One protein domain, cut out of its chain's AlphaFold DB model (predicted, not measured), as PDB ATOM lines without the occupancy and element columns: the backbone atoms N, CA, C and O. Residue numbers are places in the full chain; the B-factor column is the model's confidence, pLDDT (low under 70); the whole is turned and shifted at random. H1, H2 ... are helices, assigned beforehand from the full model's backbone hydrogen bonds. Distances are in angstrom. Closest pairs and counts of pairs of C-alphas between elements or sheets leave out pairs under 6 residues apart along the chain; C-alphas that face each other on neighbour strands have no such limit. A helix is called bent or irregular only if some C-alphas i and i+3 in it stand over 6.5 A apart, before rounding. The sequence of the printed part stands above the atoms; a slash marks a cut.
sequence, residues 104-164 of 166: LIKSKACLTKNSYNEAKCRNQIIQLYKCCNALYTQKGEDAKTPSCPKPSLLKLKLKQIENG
ATOM      1  N   LEU A 104     -46.866  32.084 -29.491       65.88
ATOM      2  CA  LEU A 104     -45.779  31.344 -28.853       65.88
ATOM      3  C   LEU A 104     -46.091  29.855 -28.652       65.88
ATOM      4  O   LEU A 104     -45.212  29.015 -28.835       65.88
ATOM      5  N   ILE A 105     -47.329  29.499 -28.305       65.81
ATOM      6  CA  ILE A 105     -47.719  28.086 -28.173       65.81
ATOM      7  C   ILE A 105     -47.661  27.427 -29.549       65.81
ATOM      8  O   ILE A 105     -47.148  26.318 -29.685       65.81
ATOM      9  N   LYS A 106     -48.114  28.136 -30.588       72.19
ATOM     10  CA  LYS A 106     -48.073  27.638 -31.965       72.19
ATOM     11  C   LYS A 106     -46.645  27.433 -32.465       72.19
ATOM     12  O   LYS A 106     -46.375  26.395 -33.068       72.19
ATOM     13  N   SER A 107     -45.726  28.363 -32.197       73.69
ATOM     14  CA  SER A 107     -44.321  28.208 -32.592       73.69
ATOM     15  C   SER A 107     -43.636  27.075 -31.824       73.69
ATOM     16  O   SER A 107     -43.018  26.215 -32.450       73.69
ATOM     17  N   LYS A 108     -43.824  26.987 -30.499       77.00
ATOM     18  CA  LYS A 108     -43.284  25.894 -29.668       77.00
ATOM     19  C   LYS A 108     -43.826  24.532 -30.098       77.00
ATOM     20  O   LYS A 108     -43.049  23.611 -30.315       77.00
ATOM     21  N   ALA A 109     -45.139  24.414 -30.295       81.50
ATOM     22  CA  ALA A 109     -45.766  23.173 -30.738       81.50
ATOM     23  C   ALA A 109     -45.289  22.755 -32.135       81.50
ATOM     24  O   ALA A 109     -45.063  21.571 -32.379       81.50
ATOM     25  N   CYS A 110     -45.112  23.713 -33.049       86.00
ATOM     26  CA  CYS A 110     -44.580  23.436 -34.377       86.00
ATOM     27  C   CYS A 110     -43.131  22.937 -34.307       86.00
ATOM     28  O   CYS A 110     -42.804  21.937 -34.944       86.00
ATOM     29  N   LEU A 111     -42.288  23.581 -33.496       85.50
ATOM     30  CA  LEU A 111     -40.896  23.181 -33.305       85.50
ATOM     31  C   LEU A 111     -40.797  21.779 -32.709       85.50
ATOM     32  O   LEU A 111     -40.135  20.927 -33.288       85.50
ATOM     33  N   THR A 112     -41.510  21.488 -31.621       86.19
ATOM     34  CA  THR A 112     -41.479  20.158 -30.994       86.19
ATOM     35  C   THR A 112     -41.951  19.056 -31.948       86.19
ATOM     36  O   THR A 112     -41.364  17.978 -31.964       86.19
ATOM     37  N   LYS A 113     -42.955  19.323 -32.798       89.44
ATOM     38  CA  LYS A 113     -43.430  18.365 -33.815       89.44
ATOM     39  C   LYS A 113     -42.457  18.162 -34.977       89.44
ATOM     40  O   LYS A 113     -42.459  17.101 -35.586       89.44
ATOM     41  N   ASN A 114     -41.651  19.170 -35.298       87.00
ATOM     42  CA  ASN A 114     -40.727  19.158 -36.433       87.00
ATOM     43  C   ASN A 114     -39.261  18.994 -36.008       87.00
ATOM     44  O   ASN A 114     -38.371  19.446 -36.725       87.00
ATOM     45  N   SER A 115     -38.999  18.380 -34.849       88.25
ATOM     46  CA  SER A 115     -37.637  18.165 -34.333       88.25
ATOM     47  C   SER A 115     -36.819  19.459 -34.229       88.25
ATOM     48  O   SER A 115     -35.633  19.484 -34.536       88.25
ATOM     49  N   TYR A 116     -37.471  20.545 -33.817       84.06
ATOM     50  CA  TYR A 116     -36.921  21.899 -33.699       84.06
ATOM     51  C   TYR A 116     -36.433  22.509 -35.019       84.06
ATOM     52  O   TYR A 116     -35.626  23.433 -35.023       84.06
ATOM     53  N   ASN A 117     -36.960  22.038 -36.150       84.19
ATOM     54  CA  ASN A 117     -36.654  22.614 -37.448       84.19
ATOM     55  C   ASN A 117     -37.448  23.912 -37.682       84.19
ATOM     56  O   ASN A 117     -38.632  23.885 -38.034       84.19
ATOM     57  N   GLU A 118     -36.778  25.051 -37.504       82.38
ATOM     58  CA  GLU A 118     -37.346  26.391 -37.698       82.38
ATOM     59  C   GLU A 118     -37.848  26.620 -39.134       82.38
ATOM     60  O   GLU A 118     -38.871  27.281 -39.323       82.38
ATOM     61  N   ALA A 119     -37.215  26.006 -40.142       84.44
ATOM     62  CA  ALA A 119     -37.575  26.192 -41.548       84.44
ATOM     63  C   ALA A 119     -38.994  25.693 -41.873       84.44
ATOM     64  O   ALA A 119     -39.668  26.239 -42.745       84.44
ATOM     65  N   LYS A 120     -39.498  24.697 -41.135       85.31
ATOM     66  CA  LYS A 120     -40.876  24.193 -41.286       85.31
ATOM     67  C   LYS A 120     -41.914  25.050 -40.558       85.31
ATOM     68  O   LYS A 120     -43.105  24.945 -40.834       85.31
ATOM     69  N   CYS A 121     -41.462  25.900 -39.640       87.75
ATOM     70  CA  CYS A 121     -42.293  26.707 -38.752       87.75
ATOM     71  C   CYS A 121     -42.128  28.214 -38.999       87.75
ATOM     72  O   CYS A 121     -42.480  29.020 -38.133       87.75
ATOM     73  N   ARG A 122     -41.599  28.602 -40.171       84.19
ATOM     74  CA  ARG A 122     -41.260  29.992 -40.528       84.19
ATOM     75  C   ARG A 122     -42.384  30.963 -40.207       84.19
ATOM     76  O   ARG A 122     -42.161  31.943 -39.511       84.19
ATOM     77  N   ASN A 123     -43.607  30.660 -40.633       83.06
ATOM     78  CA  ASN A 123     -44.752  31.547 -40.424       83.06
ATOM     79  C   ASN A 123     -45.033  31.798 -38.937       83.06
ATOM     80  O   ASN A 123     -45.228  32.938 -38.526       83.06
ATOM     81  N   GLN A 124     -45.015  30.753 -38.110       82.88
ATOM     82  CA  GLN A 124     -45.272  30.870 -36.675       82.88
ATOM     83  C   GLN A 124     -44.129  31.602 -35.957       82.88
ATOM     84  O   GLN A 124     -44.376  32.366 -35.024       82.88
ATOM     85  N   ILE A 125     -42.889  31.395 -36.401       82.81
ATOM     86  CA  ILE A 125     -41.696  32.037 -35.836       82.81
ATOM     87  C   ILE A 125     -41.631  33.519 -36.218       82.81
ATOM     88  O   ILE A 125     -41.390  34.356 -35.355       82.81
ATOM     89  N   ILE A 126     -41.926  33.871 -37.472       84.38
ATOM     90  CA  ILE A 126     -41.999  35.265 -37.934       84.38
ATOM     91  C   ILE A 126     -43.031  36.038 -37.115       84.38
ATOM     92  O   ILE A 126     -42.752  37.138 -36.644       84.38
ATOM     93  N   GLN A 127     -44.215  35.458 -36.910       83.25
ATOM     94  CA  GLN A 127     -45.262  36.080 -36.097       83.25
ATOM     95  C   GLN A 127     -44.807  36.277 -34.644       83.25
ATOM     96  O   GLN A 127     -45.064  37.325 -34.052       83.25
ATOM     97  N   LEU A 128     -44.071  35.312 -34.078       83.75
ATOM     98  CA  LEU A 128     -43.501  35.445 -32.737       83.75
ATOM     99  C   LEU A 128     -42.496  36.601 -32.677       83.75
ATOM    100  O   LEU A 128     -42.527  37.406 -31.751       83.75
ATOM    101  N   TYR A 129     -41.617  36.703 -33.668       85.25
ATOM    102  CA  TYR A 129     -40.614  37.759 -33.728       85.25
ATOM    103  C   TYR A 129     -41.229  39.143 -33.931       85.25
ATOM    104  O   TYR A 129     -40.765  40.100 -33.316       85.25
ATOM    105  N   LYS A 130     -42.319  39.249 -34.698       83.31
ATOM    106  CA  LYS A 130     -43.109  40.484 -34.803       83.31
ATOM    107  C   LYS A 130     -43.717  40.890 -33.456       83.31
ATOM    108  O   LYS A 130     -43.588  42.053 -33.082       83.31
ATOM    109  N   CYS A 131     -44.279  39.938 -32.699       79.94
ATOM    110  CA  CYS A 131     -44.768  40.174 -31.328       79.94
ATOM    111  C   CYS A 131     -43.660  40.727 -30.427       79.94
ATOM    112  O   CYS A 131     -43.817  41.762 -29.783       79.94
ATOM    113  N   CYS A 132     -42.504  40.062 -30.433       83.00
ATOM    114  CA  CYS A 132     -41.367  40.480 -29.627       83.00
ATOM    115  C   CYS A 132     -40.839  41.858 -30.043       83.00
ATOM    116  O   CYS A 132     -40.497  42.656 -29.178       83.00
ATOM    117  N   ASN A 133     -40.814  42.177 -31.340       84.12
ATOM    118  CA  ASN A 133     -40.364  43.484 -31.813       84.12
ATOM    119  C   ASN A 133     -41.290  44.615 -31.342       84.12
ATOM    120  O   ASN A 133     -40.809  45.652 -30.892       84.12
ATOM    121  N   ALA A 134     -42.608  44.399 -31.388       81.69
ATOM    122  CA  ALA A 134     -43.579  45.355 -30.858       81.69
ATOM    123  C   ALA A 134     -43.381  45.571 -29.348       81.69
ATOM    124  O   ALA A 134     -43.342  46.709 -28.889       81.69
ATOM    125  N   LEU A 135     -43.143  44.492 -28.595       81.25
ATOM    126  CA  LEU A 135     -42.855  44.565 -27.161       81.25
ATOM    127  C   LEU A 135     -41.581  45.365 -26.861       81.25
ATOM    128  O   LEU A 135     -41.603  46.230 -25.989       81.25
ATOM    129  N   TYR A 136     -40.490  45.120 -27.591       81.31
ATOM    130  CA  TYR A 136     -39.243  45.876 -27.424       81.31
ATOM    131  C   TYR A 136     -39.368  47.339 -27.853       81.31
ATOM    132  O   TYR A 136     -38.703  48.194 -27.279       81.31
ATOM    133  N   THR A 137     -40.232  47.639 -28.826       81.88
ATOM    134  CA  THR A 137     -40.484  49.019 -29.264       81.88
ATOM    135  C   THR A 137     -41.191  49.827 -28.179       81.88
ATOM    136  O   THR A 137     -40.911  51.009 -28.024       81.88
ATOM    137  N   GLN A 138     -42.077  49.196 -27.406       77.62
ATOM    138  CA  GLN A 138     -42.873  49.897 -26.397       77.62
ATOM    139  C   GLN A 138     -42.262  49.880 -24.998       77.62
ATOM    140  O   GLN A 138     -42.260  50.895 -24.311       77.62
ATOM    141  N   LYS A 139     -41.709  48.739 -24.577       76.38
ATOM    142  CA  LYS A 139     -41.109  48.574 -23.243       76.38
ATOM    143  C   LYS A 139     -39.610  48.881 -23.211       76.38
ATOM    144  O   LYS A 139     -39.019  48.905 -22.136       76.38
ATOM    145  N   GLY A 140     -38.998  49.098 -24.375       76.44
ATOM    146  CA  GLY A 140     -37.558  49.270 -24.529       76.44
ATOM    147  C   GLY A 140     -36.804  47.943 -24.653       76.44
ATOM    148  O   GLY A 140     -37.311  46.862 -24.344       76.44
ATOM    149  N   GLU A 141     -35.553  48.022 -25.113       77.06
ATOM    150  CA  GLU A 141     -34.697  46.849 -25.352       77.06
ATOM    151  C   GLU A 141     -34.313  46.106 -24.058       77.06
ATOM    152  O   GLU A 141     -33.944  44.933 -24.105       77.06
ATOM    153  N   ASP A 142     -34.472  46.744 -22.898       68.56
ATOM    154  CA  ASP A 142     -34.196  46.155 -21.584       68.56
ATOM    155  C   ASP A 142     -35.319  45.238 -21.069       68.56
ATOM    156  O   ASP A 142     -35.158  44.550 -20.053       68.56
ATOM    157  N   ALA A 143     -36.454  45.176 -21.773       68.88
ATOM    158  CA  ALA A 143     -37.587  44.346 -21.393       68.88
ATOM    159  C   ALA A 143     -37.241  42.848 -21.481       68.88
ATOM    160  O   ALA A 143     -37.179  42.239 -22.550       68.88
ATOM    161  N   LYS A 144     -37.030  42.198 -20.333       65.69
ATOM    162  CA  LYS A 144     -36.794  40.748 -20.278       65.69
ATOM    163  C   LYS A 144     -38.120  40.005 -20.220       65.69
ATOM    164  O   LYS A 144     -38.871  40.131 -19.259       65.69
ATOM    165  N   THR A 145     -38.383  39.177 -21.225       66.38
ATOM    166  CA  THR A 145     -39.573  38.321 -21.270       66.38
ATOM    167  C   THR A 145     -39.134  36.869 -21.447       66.38
ATOM    168  O   THR A 145     -38.318  36.605 -22.330       66.38
ATOM    169  N   PRO A 146     -39.684  35.896 -20.690       67.12
ATOM    170  CA  PRO A 146     -39.327  34.471 -20.825       67.12
ATOM    171  C   PRO A 146     -39.678  33.874 -22.201       67.12
ATOM    172  O   PRO A 146     -39.320  32.743 -22.528       67.12
ATOM    173  N   SER A 147     -40.412  34.637 -22.997       69.62
ATOM    174  CA  SER A 147     -40.954  34.258 -24.289       69.62
ATOM    175  C   SER A 147     -40.151  34.735 -25.485       69.62
ATOM    176  O   SER A 147     -40.235  34.122 -26.548       69.62
ATOM    177  N   CYS A 148     -39.420  35.838 -25.328       77.56
ATOM    178  CA  CYS A 148     -38.745  36.510 -26.425       77.56
ATOM    179  C   CYS A 148     -37.236  36.249 -26.364       77.56
ATOM    180  O   CYS A 148     -36.647  36.273 -25.280       77.56
ATOM    181  N   PRO A 149     -36.591  35.979 -27.512       81.69
ATOM    182  CA  PRO A 149     -35.139  35.909 -27.578       81.69
ATOM    183  C   PRO A 149     -34.533  37.290 -27.310       81.69
ATOM    184  O   PRO A 149     -35.205  38.306 -27.470       81.69
ATOM    185  N   LYS A 150     -33.240  37.334 -26.956       83.56
ATOM    186  CA  LYS A 150     -32.516  38.597 -26.731       83.56
ATOM    187  C   LYS A 150     -32.744  39.578 -27.898       83.56
ATOM    188  O   LYS A 150     -32.645  39.148 -29.050       83.56
ATOM    189  N   PRO A 151     -32.949  40.879 -27.634       83.62
ATOM    190  CA  PRO A 151     -33.290  41.871 -28.663       83.62
ATOM    191  C   PRO A 151     -32.232  41.963 -29.770       83.62
ATOM    192  O   PRO A 151     -32.566  42.042 -30.950       83.62
ATOM    193  N   SER A 152     -30.945  41.849 -29.422       83.62
ATOM    194  CA  SER A 152     -29.851  41.815 -30.401       83.62
ATOM    195  C   SER A 152     -29.971  40.629 -31.365       83.62
ATOM    196  O   SER A 152     -29.717  40.769 -32.556       83.62
ATOM    197  N   LEU A 153     -30.405  39.467 -30.863       86.94
ATOM    198  CA  LEU A 153     -30.593  38.260 -31.667       86.94
ATOM    199  C   LEU A 153     -31.863  38.354 -32.521       86.94
ATOM    200  O   LEU A 153     -31.856  37.935 -33.675       86.94
ATOM    201  N   LEU A 154     -32.928  38.947 -31.974       88.00
ATOM    202  CA  LEU A 154     -34.174  39.197 -32.692       88.00
ATOM    203  C   LEU A 154     -33.939  40.065 -33.936       88.00
ATOM    204  O   LEU A 154     -34.389  39.705 -35.018       88.00
ATOM    205  N   LYS A 155     -33.198  41.171 -33.801       87.12
ATOM    206  CA  LYS A 155     -32.870  42.074 -34.919       87.12
ATOM    207  C   LYS A 155     -32.077  41.366 -36.015       87.12
ATOM    208  O   LYS A 155     -32.361  41.553 -37.193       87.12
ATOM    209  N   LEU A 156     -31.102  40.541 -35.633       88.88
ATOM    210  CA  LEU A 156     -30.335  39.736 -36.586       88.88
ATOM    211  C   LEU A 156     -31.238  38.748 -37.319       88.88
ATOM    212  O   LEU A 156     -31.178  38.656 -38.540       88.88
ATOM    213  N   LYS A 157     -32.111  38.056 -36.583       86.00
ATOM    214  CA  LYS A 157     -33.051  37.100 -37.163       86.00
ATOM    215  C   LYS A 157     -34.007  37.780 -38.127       86.00
ATOM    216  O   LYS A 157     -34.125  37.298 -39.238       86.00
ATOM    217  N   LEU A 158     -34.610  38.910 -37.754       86.62
ATOM    218  CA  LEU A 158     -35.498  39.693 -38.622       86.62
ATOM    219  C   LEU A 158     -34.815  40.123 -39.929       86.62
ATOM    220  O   LEU A 158     -35.422  39.994 -40.988       86.62
ATOM    221  N   LYS A 159     -33.544  40.541 -39.872       87.88
ATOM    222  CA  LYS A 159     -32.748  40.846 -41.073       87.88
ATOM    223  C   LYS A 159     -32.502  39.618 -41.954       87.88
ATOM    224  O   LYS A 159     -32.539  39.734 -43.170       87.88
ATOM    225  N   GLN A 160     -32.283  38.439 -41.366       86.81
ATOM    226  CA  GLN A 160     -32.158  37.190 -42.135       86.81
ATOM    227  C   GLN A 160     -33.452  36.881 -42.906       86.81
ATOM    228  O   GLN A 160     -33.395  36.517 -44.075       86.81
ATOM    229  N   ILE A 161     -34.616  37.129 -42.294       83.88
ATOM    230  CA  ILE A 161     -35.926  36.973 -42.955       83.88
ATOM    231  C   ILE A 161     -36.060  37.916 -44.150       83.88
ATOM    232  O   ILE A 161     -36.544  37.505 -45.200       83.88
ATOM    233  N   GLU A 162     -35.656  39.175 -43.977       82.31
ATOM    234  CA  GLU A 162     -35.695  40.201 -45.023       82.31
ATOM    235  C   GLU A 162     -34.770  39.852 -46.197       82.31
ATOM    236  O   GLU A 162     -35.166  39.988 -47.352       82.31
ATOM    237  N   ASN A 163     -33.589  39.306 -45.905       85.88
ATOM    238  CA  ASN A 163     -32.631  38.847 -46.911       85.88
ATOM    239  C   ASN A 163     -33.030  37.521 -47.590       85.88
ATOM    240  O   ASN A 163     -32.345  37.078 -48.507       85.88
ATOM    241  N   GLY A 164     -34.124  36.879 -47.160       77.50
ATOM    242  CA  GLY A 164     -34.571  35.588 -47.690       77.50
ATOM    243  C   GLY A 164     -33.799  34.372 -47.157       77.50
ATOM    244  O   GLY A 164     -34.017  33.263 -47.643       77.50
TER     245      GLY A 164
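This is residues 104 to 164 of the 166 residues of the protein "Cx9C motif-containing protein 4, mitochondrial" of Arthroderma benhamiae (strain ATCC MYA-4681 / CBS 112371) (UniProt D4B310). One long kinked helix, H2, makes the backbone of a flat, compact model; H1 folds back beside its first part as a helical hairpin, and H3 crosses it steeply farther along. The printed part has 61 residues with three named helices, H1, H2, H3 in chain order, and no named strand: all helix. The radius of gyration of the C-alphas is 11.7 A, and the spans are 33 by 26 by 14 A.

H1, residues 104 to 113, begins at C-alpha 104 (-45.779, 31.344, -28.853) and is 14.1 A long. H2, residues 118 to 139, measures 26.7 A; it has a kink of 54 degrees near residue 125 and is irregular, with C-alphas 120 and 123 8.4 A apart. H3, residues 151 to 162, measures 16.6 A and ends at C-alpha 162 (-35.695, 40.201, -45.023).

H1 and H2, a hairpin, touch at a shallow tilt of 24 degrees, opposite ways; H2 does so with residues 118 to 128 alone. Their closest C-alphas, of Ser 107 and Gln 124, are 5.0 A apart. H2 touches H3 with residues 126 to 136 alone, at a steep tilt of 50 degrees, opposite ways; the closest C-alphas, of Tyr 129 and Leu 154, are 6.7 A apart. H1 and H3 are apart. Every O i to N i+4 pair is within hydrogen-bond range in H1 and H3, and 16 of 18 in H2.

The farthest C-alphas, of Ser 115 and Gln 138, are 33.1 A apart. The printed part has no cut. The link H1 to H2 is tight; H2 to H3 is long, 11 residues. The pLDDT is under 70 at residues 104 to 105 and 142 to 147.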